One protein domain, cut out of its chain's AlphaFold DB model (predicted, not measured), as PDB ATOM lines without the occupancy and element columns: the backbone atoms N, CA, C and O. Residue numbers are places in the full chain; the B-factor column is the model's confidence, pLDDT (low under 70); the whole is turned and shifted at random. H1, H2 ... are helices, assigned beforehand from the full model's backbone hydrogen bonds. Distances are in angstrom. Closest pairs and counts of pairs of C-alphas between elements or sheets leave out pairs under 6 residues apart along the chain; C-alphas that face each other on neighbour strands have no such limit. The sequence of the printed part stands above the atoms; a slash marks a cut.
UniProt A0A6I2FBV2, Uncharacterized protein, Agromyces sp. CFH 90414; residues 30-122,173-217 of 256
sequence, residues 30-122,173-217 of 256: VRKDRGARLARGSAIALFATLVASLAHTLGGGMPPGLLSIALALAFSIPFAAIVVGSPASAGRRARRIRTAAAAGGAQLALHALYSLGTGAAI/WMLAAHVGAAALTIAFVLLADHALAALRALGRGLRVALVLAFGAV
ATOM      1  N   VAL A  30      -7.608  36.931   0.235       60.66
ATOM      2  CA  VAL A  30      -6.703  37.507   1.238       60.66
ATOM      3  C   VAL A  30      -7.215  38.856   1.761       60.66
ATOM      4  O   VAL A  30      -7.138  39.106   2.964       60.66
ATOM      5  N   ARG A  31      -7.789  39.723   0.914       62.44
ATOM      6  CA  ARG A  31      -8.361  41.008   1.369       62.44
ATOM      7  C   ARG A  31      -9.631  40.839   2.207       62.44
ATOM      8  O   ARG A  31      -9.761  41.493   3.243       62.44
ATOM      9  N   LYS A  32     -10.545  39.951   1.801       66.44
ATOM     10  CA  LYS A  32     -11.779  39.658   2.558       66.44
ATOM     11  C   LYS A  32     -11.470  39.053   3.925       66.44
ATOM     12  O   LYS A  32     -12.066  39.456   4.923       66.44
ATOM     13  N   ASP A  33     -10.475  38.173   3.984       72.75
ATOM     14  CA  ASP A  33     -10.023  37.567   5.232       72.75
ATOM     15  C   ASP A  33      -9.369  38.605   6.154       72.75
ATOM     16  O   ASP A  33      -9.617  38.609   7.359       72.75
ATOM     17  N   ARG A  34      -8.602  39.562   5.612       76.62
ATOM     18  CA  ARG A  34      -8.025  40.668   6.399       76.62
ATOM     19  C   ARG A  34      -9.097  41.572   7.012       76.62
ATOM     20  O   ARG A  34      -9.011  41.854   8.207       76.62
ATOM     21  N   GLY A  35     -10.105  41.975   6.235       79.31
ATOM     22  CA  GLY A  35     -11.198  42.828   6.713       79.31
ATOM     23  C   GLY A  35     -12.037  42.160   7.805       79.31
ATOM     24  O   GLY A  35     -12.280  42.755   8.853       79.31
ATOM     25  N   ALA A  36     -12.399  40.888   7.617       78.06
ATOM     26  CA  ALA A  36     -13.152  40.126   8.613       78.06
ATOM     27  C   ALA A  36     -12.370  39.931   9.925       78.06
ATOM     28  O   ALA A  36     -12.943  40.001  11.014       78.06
ATOM     29  N   ARG A  37     -11.050  39.714   9.839       80.38
ATOM     30  CA  ARG A  37     -10.171  39.615  11.015       80.38
ATOM     31  C   ARG A  37     -10.088  40.933  11.777       80.38
ATOM     32  O   ARG A  37     -10.183  40.916  13.001       80.38
ATOM     33  N   LEU A  38      -9.926  42.048  11.061       85.50
ATOM     34  CA  LEU A  38      -9.854  43.374  11.667       85.50
ATOM     35  C   LEU A  38     -11.172  43.740  12.352       85.50
ATOM     36  O   LEU A  38     -11.142  44.118  13.513       85.50
ATOM     37  N   ALA A  39     -12.312  43.536  11.683       83.19
ATOM     38  CA  ALA A  39     -13.634  43.806  12.252       83.19
ATOM     39  C   ALA A  39     -13.917  42.967  13.510       83.19
ATOM     40  O   ALA A  39     -14.475  43.455  14.489       83.19
ATOM     41  N   ARG A  40     -13.506  41.691  13.512       81.56
ATOM     42  CA  ARG A  40     -13.664  40.833  14.692       81.56
ATOM     43  C   ARG A  40     -12.742  41.262  15.833       81.56
ATOM     44  O   ARG A  40     -13.180  41.287  16.978       81.56
ATOM     45  N   GLY A  41     -11.484  41.581  15.527       83.38
ATOM     46  CA  GLY A  41     -10.517  42.075  16.506       83.38
ATOM     47  C   GLY A  41     -10.942  43.408  17.123       83.38
ATOM     48  O   GLY A  41     -10.899  43.547  18.342       83.38
ATOM     49  N   SER A  42     -11.428  44.349  16.307       84.25
ATOM     50  CA  SER A  42     -11.883  45.660  16.775       84.25
ATOM     51  C   SER A  42     -13.103  45.561  17.684       84.25
ATOM     52  O   SER A  42     -13.111  46.196  18.733       84.25
ATOM     53  N   ALA A  43     -14.088  44.722  17.347       83.31
ATOM     54  CA  ALA A  43     -15.261  44.503  18.196       83.31
ATOM     55  C   ALA A  43     -14.882  43.969  19.590       83.31
ATOM     56  O   ALA A  43     -15.423  44.427  20.593       83.31
ATOM     57  N   ILE A  44     -13.929  43.032  19.660       81.81
ATOM     58  CA  ILE A  44     -13.443  42.476  20.932       81.81
ATOM     59  C   ILE A  44     -12.699  43.544  21.741       81.81
ATOM     60  O   ILE A  44     -12.967  43.687  22.930       81.81
ATOM     61  N   ALA A  45     -11.794  44.293  21.103       84.38
ATOM     62  CA  ALA A  45     -11.024  45.343  21.766       84.38
ATOM     63  C   ALA A  45     -11.936  46.447  22.326       84.38
ATOM     64  O   ALA A  45     -11.841  46.765  23.504       84.38
ATOM     65  N   LEU A  46     -12.871  46.961  21.517       84.25
ATOM     66  CA  LEU A  46     -13.835  47.985  21.935       84.25
ATOM     67  C   LEU A  46     -14.666  47.532  23.133       84.25
ATOM     68  O   LEU A  46     -14.761  48.251  24.124       84.25
ATOM     69  N   PHE A  47     -15.238  46.329  23.059       81.00
ATOM     70  CA  PHE A  47     -16.044  45.795  24.149       81.00
ATOM     71  C   PHE A  47     -15.224  45.634  25.436       81.00
ATOM     72  O   PHE A  47     -15.659  46.066  26.500       81.00
ATOM     73  N   ALA A  48     -14.017  45.068  25.341       80.69
ATOM     74  CA  ALA A  48     -13.141  44.879  26.492       80.69
ATOM     75  C   ALA A  48     -12.736  46.214  27.142       80.69
ATOM     76  O   ALA A  48     -12.786  46.327  28.365       80.69
ATOM     77  N   THR A  49     -12.393  47.233  26.345       82.06
ATOM     78  CA  THR A  49     -12.050  48.576  26.844       82.06
ATOM     79  C   THR A  49     -13.242  49.254  27.525       82.06
ATOM     80  O   THR A  49     -13.067  49.860  28.580       82.06
ATOM     81  N   LEU A  50     -14.457  49.122  26.979       82.12
ATOM     82  CA  LEU A  50     -15.672  49.669  27.595       82.12
ATOM     83  C   LEU A  50     -15.989  49.006  28.937       82.12
ATOM     84  O   LEU A  50     -16.243  49.700  29.918       82.12
ATOM     85  N   VAL A  51     -15.944  47.674  28.995       78.75
ATOM     86  CA  VAL A  51     -16.192  46.925  30.235       78.75
ATOM     87  C   VAL A  51     -15.140  47.256  31.293       78.75
ATOM     88  O   VAL A  51     -15.492  47.445  32.453       78.75
ATOM     89  N   ALA A  52     -13.870  47.374  30.901       79.19
ATOM     90  CA  ALA A  52     -12.789  47.757  31.806       79.19
ATOM     91  C   ALA A  52     -12.978  49.172  32.368       79.19
ATOM     92  O   ALA A  52     -12.862  49.370  33.574       79.19
ATOM     93  N   SER A  53     -13.320  50.130  31.503       77.12
ATOM     94  CA  SER A  53     -13.633  51.509  31.883       77.12
ATOM     95  C   SER A  53     -14.780  51.563  32.895       77.12
ATOM     96  O   SER A  53     -14.624  52.115  33.983       77.12
ATOM     97  N   LEU A  54     -15.900  50.899  32.587       76.88
ATOM     98  CA  LEU A  54     -17.073  50.867  33.456       76.88
ATOM     99  C   LEU A  54     -16.767  50.215  34.809       76.88
ATOM    100  O   LEU A  54     -17.161  50.738  35.847       76.88
ATOM    101  N   ALA A  55     -16.050  49.093  34.808       75.44
ATOM    102  CA  ALA A  55     -15.665  48.408  36.034       75.44
ATOM    103  C   ALA A  55     -14.736  49.251  36.909       75.44
ATOM    104  O   ALA A  55     -14.886  49.256  38.126       75.44
ATOM    105  N   HIS A  56     -13.811  49.992  36.301       75.81
ATOM    106  CA  HIS A  56     -12.935  50.896  37.033       75.81
ATOM    107  C   HIS A  56     -13.728  52.032  37.696       75.81
ATOM    108  O   HIS A  56     -13.523  52.308  38.875       75.81
ATOM    109  N   THR A  57     -14.693  52.625  36.982       74.12
ATOM    110  CA  THR A  57     -15.563  53.675  37.534       74.12
ATOM    111  C   THR A  57     -16.473  53.160  38.648       74.12
ATOM    112  O   THR A  57     -16.572  53.780  39.703       74.12
ATOM    113  N   LEU A  58     -17.106  51.999  38.457       70.50
ATOM    114  CA  LEU A  58     -17.962  51.385  39.479       70.50
ATOM    115  C   LEU A  58     -17.170  50.884  40.695       70.50
ATOM    116  O   LEU A  58     -17.702  50.857  41.799       70.50
ATOM    117  N   GLY A  59     -15.902  50.512  40.505       67.19
ATOM    118  CA  GLY A  59     -14.981  50.131  41.577       67.19
ATOM    119  C   GLY A  59     -14.488  51.302  42.434       67.19
ATOM    120  O   GLY A  59     -13.685  51.074  43.335       67.19
ATOM    121  N   GLY A  60     -14.947  52.529  42.159       67.94
ATOM    122  CA  GLY A  60     -14.571  53.744  42.886       67.94
ATOM    123  C   GLY A  60     -13.395  54.514  42.278       67.94
ATOM    124  O   GLY A  60     -12.931  55.480  42.877       67.94
ATOM    125  N   GLY A  61     -12.900  54.106  41.104       70.38
ATOM    126  CA  GLY A  61     -11.859  54.817  40.363       70.38
ATOM    127  C   GLY A  61     -12.409  55.951  39.491       70.38
ATOM    128  O   GLY A  61     -13.572  55.953  39.089       70.38
ATOM    129  N   MET A  62     -11.558  56.917  39.140       72.25
ATOM    130  CA  MET A  62     -11.927  57.963  38.182       72.25
ATOM    131  C   MET A  62     -12.061  57.382  36.765       72.25
ATOM    132  O   MET A  62     -11.182  56.627  36.345       72.25
ATOM    133  N   PRO A  63     -13.112  57.730  35.997       74.00
ATOM    134  CA  PRO A  63     -13.303  57.229  34.637       74.00
ATOM    135  C   PRO A  63     -12.136  57.608  33.709       74.00
ATOM    136  O   PRO A  63     -11.572  58.696  33.854       74.00
ATOM    137  N   PRO A  64     -11.784  56.749  32.732       76.25
ATOM    138  CA  PRO A  64     -10.650  57.004  31.854       76.25
ATOM    139  C   PRO A  64     -10.855  58.233  30.988       76.25
ATOM    140  O   PRO A  64     -11.894  58.399  30.345       76.25
ATOM    141  N   GLY A  65      -9.802  59.044  30.890       79.56
ATOM    142  CA  GLY A  65      -9.720  60.106  29.898       79.56
ATOM    143  C   GLY A  65      -9.811  59.565  28.466       79.56
ATOM    144  O   GLY A  65      -9.340  58.469  28.149       79.56
ATOM    145  N   LEU A  66     -10.381  60.370  27.563       81.25
ATOM    146  CA  LEU A  66     -10.544  60.013  26.147       81.25
ATOM    147  C   LEU A  66      -9.213  59.655  25.469       81.25
ATOM    148  O   LEU A  66      -9.178  58.763  24.623       81.25
ATOM    149  N   LEU A  67      -8.116  60.313  25.863       78.06
ATOM    150  CA  LEU A  67      -6.778  60.032  25.342       78.06
ATOM    151  C   LEU A  67      -6.312  58.612  25.700       78.06
ATOM    152  O   LEU A  67      -5.833  57.890  24.824       78.06
ATOM    153  N   SER A  68      -6.503  58.178  26.949       78.69
ATOM    154  CA  SER A  68      -6.167  56.817  27.384       78.69
ATOM    155  C   SER A  68      -6.999  55.771  26.656       78.69
ATOM    156  O   SER A  68      -6.454  54.756  26.228       78.69
ATOM    157  N   ILE A  69      -8.296  56.030  26.450       80.62
ATOM    158  CA  ILE A  69      -9.174  55.145  25.668       80.62
ATOM    159  C   ILE A  69      -8.668  55.041  24.226       80.62
ATOM    160  O   ILE A  69      -8.535  53.936  23.698       80.62
ATOM    161  N   ALA A  70      -8.356  56.171  23.589       85.25
ATOM    162  CA  ALA A  70      -7.890  56.206  22.207       85.25
ATOM    163  C   ALA A  70      -6.569  55.447  22.027       85.25
ATOM    164  O   ALA A  70      -6.452  54.617  21.125       85.25
ATOM    165  N   LEU A  71      -5.593  55.677  22.909       84.31
ATOM    166  CA  LEU A  71      -4.310  54.980  22.873       84.31
ATOM    167  C   LEU A  71      -4.468  53.485  23.189       84.31
ATOM    168  O   LEU A  71      -3.925  52.650  22.466       84.31
ATOM    169  N   ALA A  72      -5.262  53.125  24.204       85.69
ATOM    170  CA  ALA A  72      -5.550  51.728  24.517       85.69
ATOM    171  C   ALA A  72      -6.165  51.007  23.308       85.69
ATOM    172  O   ALA A  72      -5.729  49.909  22.961       85.69
ATOM    173  N   LEU A  73      -7.112  51.634  22.605       87.12
ATOM    174  CA  LEU A  73      -7.693  51.092  21.375       87.12
ATOM    175  C   LEU A  73      -6.677  51.007  20.230       87.12
ATOM    176  O   LEU A  73      -6.655  49.995  19.524       87.12
ATOM    177  N   ALA A  74      -5.816  52.013  20.066       89.75
ATOM    178  CA  ALA A  74      -4.789  52.036  19.025       89.75
ATOM    179  C   ALA A  74      -3.831  50.838  19.125       89.75
ATOM    180  O   ALA A  74      -3.463  50.271  18.097       89.75
ATOM    181  N   PHE A  75      -3.489  50.396  20.341       87.44
ATOM    182  CA  PHE A  75      -2.678  49.191  20.559       87.44
ATOM    183  C   PHE A  75      -3.508  47.897  20.567       87.44
ATOM    184  O   PHE A  75      -3.087  46.875  20.020       87.44
ATOM    185  N   SER A  76      -4.713  47.930  21.137       86.25
ATOM    186  CA  SER A  76      -5.529  46.728  21.346       86.25
ATOM    187  C   SER A  76      -6.187  46.209  20.072       86.25
ATOM    188  O   SER A  76      -6.282  44.998  19.888       86.25
ATOM    189  N   ILE A  77      -6.622  47.089  19.164       86.94
ATOM    190  CA  ILE A  77      -7.250  46.699  17.893       86.94
ATOM    191  C   ILE A  77      -6.297  45.874  17.004       86.94
ATOM    192  O   ILE A  77      -6.686  44.770  16.602       86.94
ATOM    193  N   PRO A  78      -5.064  46.328  16.684       85.88
ATOM    194  CA  PRO A  78      -4.141  45.533  15.876       85.88
ATOM    195  C   PRO A  78      -3.719  44.248  16.596       85.88
ATOM    196  O   PRO A  78      -3.693  43.188  15.966       85.88
ATOM    197  N   PHE A  79      -3.478  44.302  17.912       86.69
ATOM    198  CA  PHE A  79      -3.174  43.120  18.721       86.69
ATOM    199  C   PHE A  79      -4.297  42.073  18.644       86.69
ATOM    200  O   PHE A  79      -4.061  40.926  18.258       86.69
ATOM    201  N   ALA A  80      -5.543  42.471  18.910       84.94
ATOM    202  CA  ALA A  80      -6.704  41.591  18.855       84.94
ATOM    203  C   ALA A  80      -6.924  41.017  17.447       84.94
ATOM    204  O   ALA A  80      -7.214  39.828  17.299       84.94
ATOM    205  N   ALA A  81      -6.736  41.823  16.396       85.94
ATOM    206  CA  ALA A  81      -6.841  41.360  15.015       85.94
ATOM    207  C   ALA A  81      -5.792  40.284  14.676       85.94
ATOM    208  O   ALA A  81      -6.101  39.334  13.951       85.94
ATOM    209  N   ILE A  82      -4.567  40.396  15.206       86.56
ATOM    210  CA  ILE A  82      -3.502  39.392  15.051       86.56
ATOM    211  C   ILE A  82      -3.848  38.117  15.826       86.56
ATOM    212  O   ILE A  82      -3.891  37.038  15.229       86.56
ATOM    213  N   VAL A  83      -4.163  38.242  17.117       83.75
ATOM    214  CA  VAL A  83      -4.416  37.112  18.028       83.75
ATOM    215  C   VAL A  83      -5.632  36.290  17.594       83.75
ATOM    216  O   VAL A  83      -5.598  35.057  17.587       83.75
ATOM    217  N   VAL A  84      -6.715  36.954  17.185       80.25
ATOM    218  CA  VAL A  84      -7.965  36.292  16.778       80.25
ATOM    219  C   VAL A  84      -7.887  35.770  15.344       80.25
ATOM    220  O   VAL A  84      -8.561  34.797  14.991       80.25
ATOM    221  N   GLY A  85      -7.066  36.397  14.505       70.81
ATOM    222  CA  GLY A  85      -7.093  36.245  13.058       70.81
ATOM    223  C   GLY A  85      -6.420  34.999  12.475       70.81
ATOM    224  O   GLY A  85      -5.960  35.041  11.338       70.81
ATOM    225  N   SER A  86      -6.342  33.903  13.220       63.88
ATOM    226  CA  SER A  86      -5.757  32.639  12.753       63.88
ATOM    227  C   SER A  86      -6.736  31.775  11.929       63.88
ATOM    228  O   SER A  86      -7.955  31.957  12.039       63.88
ATOM    229  N   PRO A  87      -6.226  30.810  11.131       56.47
ATOM    230  CA  PRO A  87      -7.000  30.087  10.122       56.47
ATOM    231  C   PRO A  87      -8.222  29.345  10.676       56.47
ATOM    232  O   PRO A  87      -8.285  28.920  11.834       56.47
ATOM    233  N   ALA A  88      -9.218  29.174   9.801       56.09
ATOM    234  CA  ALA A  88     -10.497  28.521  10.077       56.09
ATOM    235  C   ALA A  88     -10.373  27.077  10.633       56.09
ATOM    236  O   ALA A  88     -11.340  26.559  11.185       56.09
ATOM    237  N   SER A  89      -9.184  26.471  10.583       54.12
ATOM    238  CA  SER A  89      -8.859  25.154  11.147       54.12
ATOM    239  C   SER A  89      -8.638  25.136  12.663       54.12
ATOM    240  O   SER A  89      -8.582  24.063  13.257       54.12
ATOM    241  N   ALA A  90      -8.533  26.291  13.330       65.06
ATOM    242  CA  ALA A  90      -8.364  26.313  14.782       65.06
ATOM    243  C   ALA A  90      -9.607  25.740  15.495       65.06
ATOM    244  O   ALA A  90     -10.730  26.226  15.294       65.06
ATOM    245  N   GLY A  91      -9.397  24.737  16.355       72.81
ATOM    246  CA  GLY A  91     -10.448  24.136  17.179       72.81
ATOM    247  C   GLY A  91     -11.134  25.146  18.110       72.81
ATOM    248  O   GLY A  91     -10.578  26.201  18.432       72.81
ATOM    249  N   ARG A  92     -12.353  24.824  18.572       75.44
ATOM    250  CA  ARG A  92     -13.183  25.715  19.418       75.44
ATOM    251  C   ARG A  92     -12.437  26.241  20.650       75.44
ATOM    252  O   ARG A  92     -12.497  27.431  20.937       75.44
ATOM    253  N   ARG A  93     -11.673  25.379  21.332       78.56
ATOM    254  CA  ARG A  93     -10.886  25.748  22.523       78.56
ATOM    255  C   ARG A  93      -9.817  26.802  22.213       78.56
ATOM    256  O   ARG A  93      -9.721  27.794  22.925       78.56
ATOM    257  N   ALA A  94      -9.075  26.638  21.117       76.81
ATOM    258  CA  ALA A  94      -8.042  27.590  20.707       76.81
ATOM    259  C   ALA A  94      -8.624  28.967  20.349       76.81
ATOM    260  O   ALA A  94      -8.004  29.990  20.625       76.81
ATOM    261  N   ARG A  95      -9.831  29.014  19.768       76.50
ATOM    262  CA  ARG A  95     -10.527  30.283  19.496       76.50
ATOM    263  C   ARG A  95     -10.912  31.007  20.779       76.50
ATOM    264  O   ARG A  95     -10.634  32.195  20.873       76.50
ATOM    265  N   ARG A  96     -11.470  30.294  21.762       79.06
ATOM    266  CA  ARG A  96     -11.830  30.868  23.069       79.06
ATOM    267  C   ARG A  96     -10.615  31.439  23.790       79.06
ATOM    268  O   ARG A  96     -10.662  32.581  24.222       79.06
ATOM    269  N   ILE A  97      -9.516  30.682  23.840       81.88
ATOM    270  CA  ILE A  97      -8.263  31.134  24.467       81.88
ATOM    271  C   ILE A  97      -7.738  32.397  23.777       81.88
ATOM    272  O   ILE A  97      -7.361  33.347  24.448       81.88
ATOM    273  N   ARG A  98      -7.762  32.451  22.441       81.94
ATOM    274  CA  ARG A  98      -7.326  33.635  21.682       81.94
ATOM    275  C   ARG A  98      -8.218  34.849  21.918       81.94
ATOM    276  O   ARG A  98      -7.708  35.951  22.068       81.94
ATOM    277  N   THR A  99      -9.534  34.668  21.967       77.94
ATOM    278  CA  THR A  99     -10.459  35.765  22.274       77.94
ATOM    279  C   THR A  99     -10.270  36.264  23.707       77.94
ATOM    280  O   THR A  99     -10.213  37.472  23.912       77.94
ATOM    281  N   ALA A 100     -10.093  35.361  24.676       79.38
ATOM    282  CA  ALA A 100      -9.778  35.723  26.056       79.38
ATOM    283  C   ALA A 100      -8.437  36.468  26.159       79.38
ATOM    284  O   ALA A 100      -8.368  37.507  26.803       79.38
ATOM    285  N   ALA A 101      -7.397  36.000  25.461       82.38
ATOM    286  CA  ALA A 101      -6.098  36.669  25.410       82.38
ATOM    287  C   ALA A 101      -6.180  38.061  24.763       82.38
ATOM    288  O   ALA A 101      -5.561  39.000  25.252       82.38
ATOM    289  N   ALA A 102      -6.969  38.219  23.696       81.88
ATOM    290  CA  ALA A 102      -7.198  39.514  23.060       81.88
ATOM    291  C   ALA A 102      -7.899  40.504  24.008       81.88
ATOM    292  O   ALA A 102      -7.483  41.655  24.099       81.88
ATOM    293  N   ALA A 103      -8.923  40.050  24.737       78.50
ATOM    294  CA  ALA A 103      -9.625  40.876  25.717       78.50
ATOM    295  C   ALA A 103      -8.738  41.228  26.925       78.50
ATOM    296  O   ALA A 103      -8.672  42.391  27.311       78.50
ATOM    297  N   GLY A 104      -7.998  40.253  27.466       78.75
ATOM    298  CA  GLY A 104      -7.057  40.477  28.566       78.75
ATOM    299  C   GLY A 104      -5.918  41.426  28.185       78.75
ATOM    300  O   GLY A 104      -5.564  42.305  28.964       78.75
ATOM    301  N   GLY A 105      -5.398  41.325  26.958       79.69
ATOM    302  CA  GLY A 105      -4.412  42.274  26.437       79.69
ATOM    303  C   GLY A 105      -4.955  43.703  26.343       79.69
ATOM    304  O   GLY A 105      -4.242  44.642  26.682       79.69
ATOM    305  N   ALA A 106      -6.224  43.873  25.955       79.69
ATOM    306  CA  ALA A 106      -6.855  45.191  25.902       79.69
ATOM    307  C   ALA A 106      -7.057  45.819  27.290       79.69
ATOM    308  O   ALA A 106      -6.862  47.022  27.463       79.69
ATOM    309  N   GLN A 107      -7.402  44.999  28.286       84.50
ATOM    310  CA  GLN A 107      -7.515  45.421  29.685       84.50
ATOM    311  C   GLN A 107      -6.150  45.824  30.252       84.50
ATOM    312  O   GLN A 107      -6.012  46.910  30.806       84.50
ATOM    313  N   LEU A 108      -5.119  45.004  30.027       81.75
ATOM    314  CA  LEU A 108      -3.750  45.314  30.442       81.75
ATOM    315  C   LEU A 108      -3.221  46.598  29.804       81.75
ATOM    316  O   LEU A 108      -2.579  47.385  30.490       81.75
ATOM    317  N   ALA A 109      -3.493  46.827  28.517       78.94
ATOM    318  CA  ALA A 109      -3.076  48.051  27.840       78.94
ATOM    319  C   ALA A 109      -3.700  49.296  28.488       78.94
ATOM    320  O   ALA A 109      -2.995  50.271  28.740       78.94
ATOM    321  N   LEU A 110      -5.000  49.253  28.801       79.75
ATOM    322  CA  LEU A 110      -5.680  50.359  29.475       79.75
ATOM    323  C   LEU A 110      -5.091  50.613  30.872       79.75
ATOM    324  O   LEU A 110      -4.766  51.753  31.197       79.75
ATOM    325  N   HIS A 111      -4.886  49.562  31.668       77.19
ATOM    326  CA  HIS A 111      -4.301  49.669  33.009       77.19
ATOM    327  C   HIS A 111      -2.856  50.162  32.991       77.19
ATOM    328  O   HIS A 111      -2.491  51.005  33.803       77.19
ATOM    329  N   ALA A 112      -2.041  49.689  32.048       81.00
ATOM    330  CA  ALA A 112      -0.675  50.170  31.887       81.00
ATOM    331  C   ALA A 112      -0.658  51.678  31.601       81.00
ATOM    332  O   ALA A 112       0.103  52.417  32.219       81.00
ATOM    333  N   LEU A 113      -1.545  52.156  30.724       78.50
ATOM    334  CA  LEU A 113      -1.669  53.585  30.432       78.50
ATOM    335  C   LEU A 113      -2.115  54.415  31.641       78.50
ATOM    336  O   LEU A 113      -1.682  55.563  31.786       78.50
ATOM    337  N   TYR A 114      -2.948  53.842  32.508       74.56
ATOM    338  CA  TYR A 114      -3.307  54.442  33.791       74.56
ATOM    339  C   TYR A 114      -2.102  54.578  34.715       74.56
ATOM    340  O   TYR A 114      -1.878  55.659  35.254       74.56
ATOM    341  N   SER A 115      -1.301  53.519  34.849       71.75
ATOM    342  CA  SER A 115      -0.084  53.538  35.668       71.75
ATOM    343  C   SER A 115       0.946  54.557  35.174       71.75
ATOM    344  O   SER A 115       1.748  55.044  35.963       71.75
ATOM    345  N   LEU A 116       0.909  54.915  33.886       74.12
ATOM    346  CA  LEU A 116       1.747  55.962  33.291       74.12
ATOM    347  C   LEU A 116       1.193  57.391  33.486       74.12
ATOM    348  O   LEU A 116       1.798  58.344  33.002       74.12
ATOM    349  N   GLY A 117       0.058  57.570  34.173       65.31
ATOM    350  CA  GLY A 117      -0.494  58.891  34.499       65.31
ATOM    351  C   GLY A 117      -1.358  59.529  33.406       65.31
ATOM    352  O   GLY A 117      -1.739  60.688  33.527       65.31
ATOM    353  N   THR A 118      -1.729  58.791  32.352       59.50
ATOM    354  CA  THR A 118      -2.599  59.333  31.284       59.50
ATOM    355  C   THR A 118      -4.081  59.422  31.675       59.50
ATOM    356  O   THR A 118      -4.872  59.982  30.924       59.50
ATOM    357  N   GLY A 119      -4.467  58.882  32.839       55.12
ATOM    358  CA  GLY A 119      -5.863  58.662  33.242       55.12
ATOM    359  C   GLY A 119      -6.677  59.910  33.602       55.12
ATOM    360  O   GLY A 119      -7.880  59.789  33.815       55.12
ATOM    361  N   ALA A 120      -6.071  61.100  33.657       57.47
ATOM    362  CA  ALA A 120      -6.810  62.332  33.918       57.47
ATOM    363  C   ALA A 120      -7.688  62.708  32.710       57.47
ATOM    364  O   ALA A 120      -7.213  62.816  31.576       57.47
ATOM    365  N   ALA A 121      -8.983  62.931  32.947       51.97
ATOM    366  CA  ALA A 121      -9.867  63.505  31.944       51.97
ATOM    367  C   ALA A 121      -9.354  64.903  31.570       51.97
ATOM    368  O   ALA A 121      -9.313  65.800  32.407       51.97
ATOM    369  N   ILE A 122      -8.952  65.093  30.310       50.34
ATOM    370  CA  ILE A 122      -8.569  66.407  29.787       50.34
ATOM    371  C   ILE A 122      -9.858  67.219  29.601       50.34
ATOM    372  O   ILE A 122     -10.417  67.294  28.509       50.34
ATOM    373  N   TRP A 173     -14.197  46.381  47.012       71.62
ATOM    374  CA  TRP A 173     -15.057  46.861  45.930       71.62
ATOM    375  C   TRP A 173     -14.379  47.014  44.564       71.62
ATOM    376  O   TRP A 173     -14.972  46.629  43.557       71.62
ATOM    377  N   MET A 174     -13.137  47.498  44.504       70.62
ATOM    378  CA  MET A 174     -12.353  47.569  43.265       70.62
ATOM    379  C   MET A 174     -12.089  46.158  42.726       70.62
ATOM    380  O   MET A 174     -12.265  45.899  41.531       70.62
ATOM    381  N   LEU A 175     -11.711  45.228  43.610       77.19
ATOM    382  CA  LEU A 175     -11.489  43.831  43.245       77.19
ATOM    383  C   LEU A 175     -12.789  43.169  42.777       77.19
ATOM    384  O   LEU A 175     -12.804  42.539  41.721       77.19
ATOM    385  N   ALA A 176     -13.890  43.350  43.512       71.50
ATOM    386  CA  ALA A 176     -15.203  42.838  43.129       71.50
ATOM    387  C   ALA A 176     -15.648  43.379  41.762       71.50
ATOM    388  O   ALA A 176     -16.124  42.610  40.926       71.50
ATOM    389  N   ALA A 177     -15.421  44.667  41.490       73.38
ATOM    390  CA  ALA A 177     -15.712  45.269  40.194       73.38
ATOM    391  C   ALA A 177     -14.868  44.647  39.067       73.38
ATOM    392  O   ALA A 177     -15.406  44.334  38.005       73.38
ATOM    393  N   HIS A 178     -13.579  44.374  39.299       68.94
ATOM    394  CA  HIS A 178     -12.716  43.700  38.319       68.94
ATOM    395  C   HIS A 178     -13.095  42.233  38.101       68.94
ATOM    396  O   HIS A 178     -13.095  41.761  36.965       68.94
ATOM    397  N   VAL A 179     -13.464  41.506  39.158       74.12
ATOM    398  CA  VAL A 179     -13.971  40.130  39.049       74.12
ATOM    399  C   VAL A 179     -15.282  40.111  38.260       74.12
ATOM    400  O   VAL A 179     -15.436  39.296  37.348       74.12
ATOM    401  N   GLY A 180     -16.191  41.052  38.532       72.62
ATOM    402  CA  GLY A 180     -17.409  41.256  37.747       72.62
ATOM    403  C   GLY A 180     -17.106  41.550  36.276       72.62
ATOM    404  O   GLY A 180     -17.678  40.920  35.389       72.62
ATOM    405  N   ALA A 181     -16.143  42.430  36.003       67.88
ATOM    406  CA  ALA A 181     -15.684  42.751  34.653       67.88
ATOM    407  C   ALA A 181     -15.117  41.528  33.923       67.88
ATOM    408  O   ALA A 181     -15.420  41.298  32.748       67.88
ATOM    409  N   ALA A 182     -14.317  40.717  34.619       66.94
ATOM    410  CA  ALA A 182     -13.748  39.486  34.091       66.94
ATOM    411  C   ALA A 182     -14.856  38.478  33.754       66.94
ATOM    412  O   ALA A 182     -14.871  37.933  32.649       66.94
ATOM    413  N   ALA A 183     -15.833  38.297  34.647       72.19
ATOM    414  CA  ALA A 183     -16.993  37.444  34.412       72.19
ATOM    415  C   ALA A 183     -17.823  37.923  33.209       72.19
ATOM    416  O   ALA A 183     -18.168  37.117  32.343       72.19
ATOM    417  N   LEU A 184     -18.077  39.231  33.097       74.94
ATOM    418  CA  LEU A 184     -18.808  39.822  31.974       74.94
ATOM    419  C   LEU A 184     -18.058  39.634  30.649       74.94
ATOM    420  O   LEU A 184     -18.650  39.302  29.623       74.94
ATOM    421  N   THR A 185     -16.735  39.791  30.684       70.69
ATOM    422  CA  THR A 185     -15.860  39.566  29.529       70.69
ATOM    423  C   THR A 185     -15.923  38.103  29.091       70.69
ATOM    424  O   THR A 185     -16.115  37.825  27.909       70.69
ATOM    425  N   ILE A 186     -15.844  37.157  30.030       67.88
ATOM    426  CA  ILE A 186     -15.997  35.722  29.751       67.88
ATOM    427  C   ILE A 186     -17.385  35.433  29.160       67.88
ATOM    428  O   ILE A 186     -17.474  34.760  28.131       67.88
ATOM    429  N   ALA A 187     -18.456  35.970  29.750       71.19
ATOM    430  CA  ALA A 187     -19.821  35.805  29.256       71.19
ATOM    431  C   ALA A 187     -19.977  36.334  27.822       71.19
ATOM    432  O   ALA A 187     -20.547  35.650  26.972       71.19
ATOM    433  N   PHE A 188     -19.397  37.496  27.515       71.25
ATOM    434  CA  PHE A 188     -19.370  38.045  26.162       71.25
ATOM    435  C   PHE A 188     -18.625  37.140  25.178       71.25
ATOM    436  O   PHE A 188     -19.129  36.894  24.083       71.25
ATOM    437  N   VAL A 189     -17.464  36.587  25.555       67.44
ATOM    438  CA  VAL A 189     -16.733  35.634  24.702       67.44
ATOM    439  C   VAL A 189     -17.589  34.406  24.388       67.44
ATOM    440  O   VAL A 189     -17.621  33.953  23.242       67.44
ATOM    441  N   LEU A 190     -18.317  33.890  25.381       69.06
ATOM    442  CA  LEU A 190     -19.216  32.752  25.199       69.06
ATOM    443  C   LEU A 190     -20.419  33.114  24.313       69.06
ATOM    444  O   LEU A 190     -20.737  32.373  23.381       69.06
ATOM    445  N   LEU A 191     -21.053  34.266  24.544       71.56
ATOM    446  CA  LEU A 191     -22.226  34.710  23.790       71.56
ATOM    447  C   LEU A 191     -21.886  35.080  22.340       71.56
ATOM    448  O   LEU A 191     -22.649  34.755  21.435       71.56
ATOM    449  N   ALA A 192     -20.730  35.695  22.088       65.25
ATOM    450  CA  ALA A 192     -20.278  36.043  20.741       65.25
ATOM    451  C   ALA A 192     -20.076  34.798  19.862       65.25
ATOM    452  O   ALA A 192     -20.409  34.805  18.674       65.25
ATOM    453  N   ASP A 193     -19.577  33.702  20.444       65.75
ATOM    454  CA  ASP A 193     -19.480  32.416  19.751       65.75
ATOM    455  C   ASP A 193     -20.875  31.869  19.390       65.75
ATOM    456  O   ASP A 193     -21.082  31.415  18.258       65.75
ATOM    457  N   HIS A 194     -21.847  31.965  20.307       67.56
ATOM    458  CA  HIS A 194     -23.235  31.557  20.063       67.56
ATOM    459  C   HIS A 194     -23.933  32.430  19.011       67.56
ATOM    460  O   HIS A 194     -24.543  31.896  18.085       67.56
ATOM    461  N   ALA A 195     -23.784  33.752  19.083       61.88
ATOM    462  CA  ALA A 195     -24.364  34.695  18.131       61.88
ATOM    463  C   ALA A 195     -23.834  34.459  16.709       61.88
ATOM    464  O   ALA A 195     -24.605  34.384  15.753       61.88
ATOM    465  N   LEU A 196     -22.522  34.247  16.553       66.38
ATOM    466  CA  LEU A 196     -21.925  33.920  15.255       66.38
ATOM    467  C   LEU A 196     -22.378  32.553  14.725       66.38
ATOM    468  O   LEU A 196     -22.484  32.368  13.510       66.38
ATOM    469  N   ALA A 197     -22.617  31.576  15.602       70.50
ATOM    470  CA  ALA A 197     -23.187  30.293  15.202       70.50
ATOM    471  C   ALA A 197     -24.638  30.454  14.714       70.50
ATOM    472  O   ALA A 197     -24.975  29.931  13.648       70.50
ATOM    473  N   ALA A 198     -25.450  31.236  15.431       62.81
ATOM    474  CA  ALA A 198     -26.836  31.539  15.080       62.81
ATOM    475  C   ALA A 198     -26.941  32.309  13.753       62.81
ATOM    476  O   ALA A 198     -27.666  31.882  12.860       62.81
ATOM    477  N   LEU A 199     -26.138  33.358  13.552       65.38
ATOM    478  CA  LEU A 199     -26.071  34.120  12.295       65.38
ATOM    479  C   LEU A 199     -25.708  33.240  11.092       65.38
ATOM    480  O   LEU A 199     -26.297  33.363  10.020       65.38
ATOM    481  N   ARG A 200     -24.765  32.302  11.256       74.75
ATOM    482  CA  ARG A 200     -24.420  31.341  10.193       74.75
ATOM    483  C   ARG A 200     -25.526  30.324   9.935       74.75
ATOM    484  O   ARG A 200     -25.634  29.831   8.815       74.75
ATOM    485  N   ALA A 201     -26.285  29.934  10.955       75.88
ATOM    486  CA  ALA A 201     -27.441  29.059  10.790       75.88
ATOM    487  C   ALA A 201     -28.569  29.792  10.054       75.88
ATOM    488  O   ALA A 201     -29.061  29.279   9.054       75.88
ATOM    489  N   LEU A 202     -28.871  31.029  10.458       76.44
ATOM    490  CA  LEU A 202     -29.863  31.885   9.813       76.44
ATOM    491  C   LEU A 202     -29.492  32.184   8.357       76.44
ATOM    492  O   LEU A 202     -30.316  32.005   7.471       76.44
ATOM    493  N   GLY A 203     -28.237  32.549   8.078       76.06
ATOM    494  CA  GLY A 203     -27.772  32.797   6.711       76.06
ATOM    495  C   GLY A 203     -27.837  31.553   5.816       76.06
ATOM    496  O   GLY A 203     -28.160  31.659   4.634       76.06
ATOM    497  N   ARG A 204     -27.582  30.359   6.370       84.38
ATOM    498  CA  ARG A 204     -27.792  29.088   5.655       84.38
ATOM    499  C   ARG A 204     -29.275  28.829   5.404       84.38
ATOM    500  O   ARG A 204     -29.623  28.501   4.277       84.38
ATOM    501  N   GLY A 205     -30.123  29.019   6.413       80.75
ATOM    502  CA  GLY A 205     -31.574  28.861   6.305       80.75
ATOM    503  C   GLY A 205     -32.177  29.801   5.266       80.75
ATOM    504  O   GLY A 205     -32.884  29.343   4.378       80.75
ATOM    505  N   LEU A 206     -31.807  31.082   5.294       81.88
ATOM    506  CA  LEU A 206     -32.245  32.076   4.317       81.88
ATOM    507  C   LEU A 206     -31.784  31.713   2.903       81.88
ATOM    508  O   LEU A 206     -32.567  31.787   1.966       81.88
ATOM    509  N   ARG A 207     -30.535  31.264   2.735       81.12
ATOM    510  CA  ARG A 207     -30.035  30.813   1.430       81.12
ATOM    511  C   ARG A 207     -30.809  29.604   0.904       81.12
ATOM    512  O   ARG A 207     -31.132  29.580  -0.277       81.12
ATOM    513  N   VAL A 208     -31.094  28.617   1.754       84.69
ATOM    514  CA  VAL A 208     -31.895  27.440   1.384       84.69
ATOM    515  C   VAL A 208     -33.323  27.857   1.036       84.69
ATOM    516  O   VAL A 208     -33.817  27.466  -0.014       84.69
ATOM    517  N   ALA A 209     -33.949  28.704   1.854       82.75
ATOM    518  CA  ALA A 209     -35.286  29.229   1.604       82.75
ATOM    519  C   ALA A 209     -35.358  29.997   0.278       82.75
ATOM    520  O   ALA A 209     -36.282  29.776  -0.492       82.75
ATOM    521  N   LEU A 210     -34.358  30.826  -0.041       83.12
ATOM    522  CA  LEU A 210     -34.275  31.532  -1.323       83.12
ATOM    523  C   LEU A 210     -34.121  30.569  -2.511       83.12
ATOM    524  O   LEU A 210     -34.785  30.754  -3.524       83.12
ATOM    525  N   VAL A 211     -33.282  29.534  -2.391       84.06
ATOM    526  CA  VAL A 211     -33.109  28.514  -3.445       84.06
ATOM    527  C   VAL A 211     -34.386  27.697  -3.656       84.06
ATOM    528  O   VAL A 211     -34.694  27.337  -4.787       84.06
ATOM    529  N   LEU A 212     -35.135  27.403  -2.593       85.81
ATOM    530  CA  LEU A 212     -36.408  26.686  -2.691       85.81
ATOM    531  C   LEU A 212     -37.530  27.579  -3.236       85.81
ATOM    532  O   LEU A 212     -38.297  27.135  -4.082       85.81
ATOM    533  N   ALA A 213     -37.614  28.833  -2.782       81.69
ATOM    534  CA  ALA A 213     -38.689  29.761  -3.138       81.69
ATOM    535  C   ALA A 213     -38.584  30.288  -4.575       81.69
ATOM    536  O   ALA A 213     -39.599  30.449  -5.243       81.69
ATOM    537  N   PHE A 214     -37.368  30.554  -5.057       80.44
ATOM    538  CA  PHE A 214     -37.140  31.122  -6.391       80.44
ATOM    539  C   PHE A 214     -36.625  30.090  -7.402       80.44
ATOM    540  O   PHE A 214     -36.258  30.441  -8.524       80.44
ATOM    541  N   GLY A 215     -36.579  28.812  -7.006       63.97
ATOM    542  CA  GLY A 215     -35.832  27.780  -7.713       63.97
ATOM    543  C   GLY A 215     -34.325  28.055  -7.675       63.97
ATOM    544  O   GLY A 215     -33.858  29.124  -7.267       63.97
ATOM    545  N   ALA A 216     -33.521  27.089  -8.122       59.34
ATOM    546  CA  ALA A 216     -32.123  27.356  -8.426       59.34
ATOM    547  C   ALA A 216     -32.073  28.326  -9.614       59.34
ATOM    548  O   ALA A 216     -31.946  27.898 -10.758       59.34
ATOM    549  N   VAL A 217     -32.198  29.633  -9.359       49.97
ATOM    550  CA  VAL A 217     -31.913  30.654 -10.363       49.97
ATOM    551  C   VAL A 217     -30.487  30.357 -10.806       49.97
ATOM    552  O   VAL A 217     -29.587  30.385  -9.952       49.97
TER     553      VAL A 217
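What this domain is: This is residues 30 to 122 and 173 to 217 of the 256 residues of an uncharacterized protein of Agromyces sp. CFH 90414 (UniProt A0A6I2FBV2). H1, H2 and H3 pack on one another, and the longer H4 packs on H1 and H3 with its first half, while its residues 194 to 207 and 209 to 213 stick out as an arm. Together they make an up-and-down bundle, each helix running against the one before it. The printed part has 138 residues, is all helix and loose, with a radius of gyration of the C-alphas of 18.3 A, and spans 62 by 31 by 29 A.

Where its parts are: H1, residues 30 to 58, begins at C-alpha 30 (-6.703, 37.507, 1.238) and is 42.2 A long. H2, residues 66 to 84, has a kink of 30 degrees near residue 78. H3 is residues 92 to 115. H4, residues 173 to 213, 57.1 A long, ends at C-alpha 213 (-38.689, 29.761, -3.138).

How they stand to each other: H1 and H2 form a hairpin, their closest C-alphas, of Gly 41 and Ala 81, 4.0 A apart. H1 touches H3, closest C-alphas Ala 48 and Ala 103, 5.4 A. H2 and H4 are apart. Every O i to N i+4 pair is within hydrogen-bond range in H1, H3 and H4, and 14 of 15 in H2.

The domain as a whole: Residues 123 to 172 are not printed; C-alphas 122 and 173 are 26.2 A apart. In 32 residues, among them 117 to 122, pLDDT is under 70.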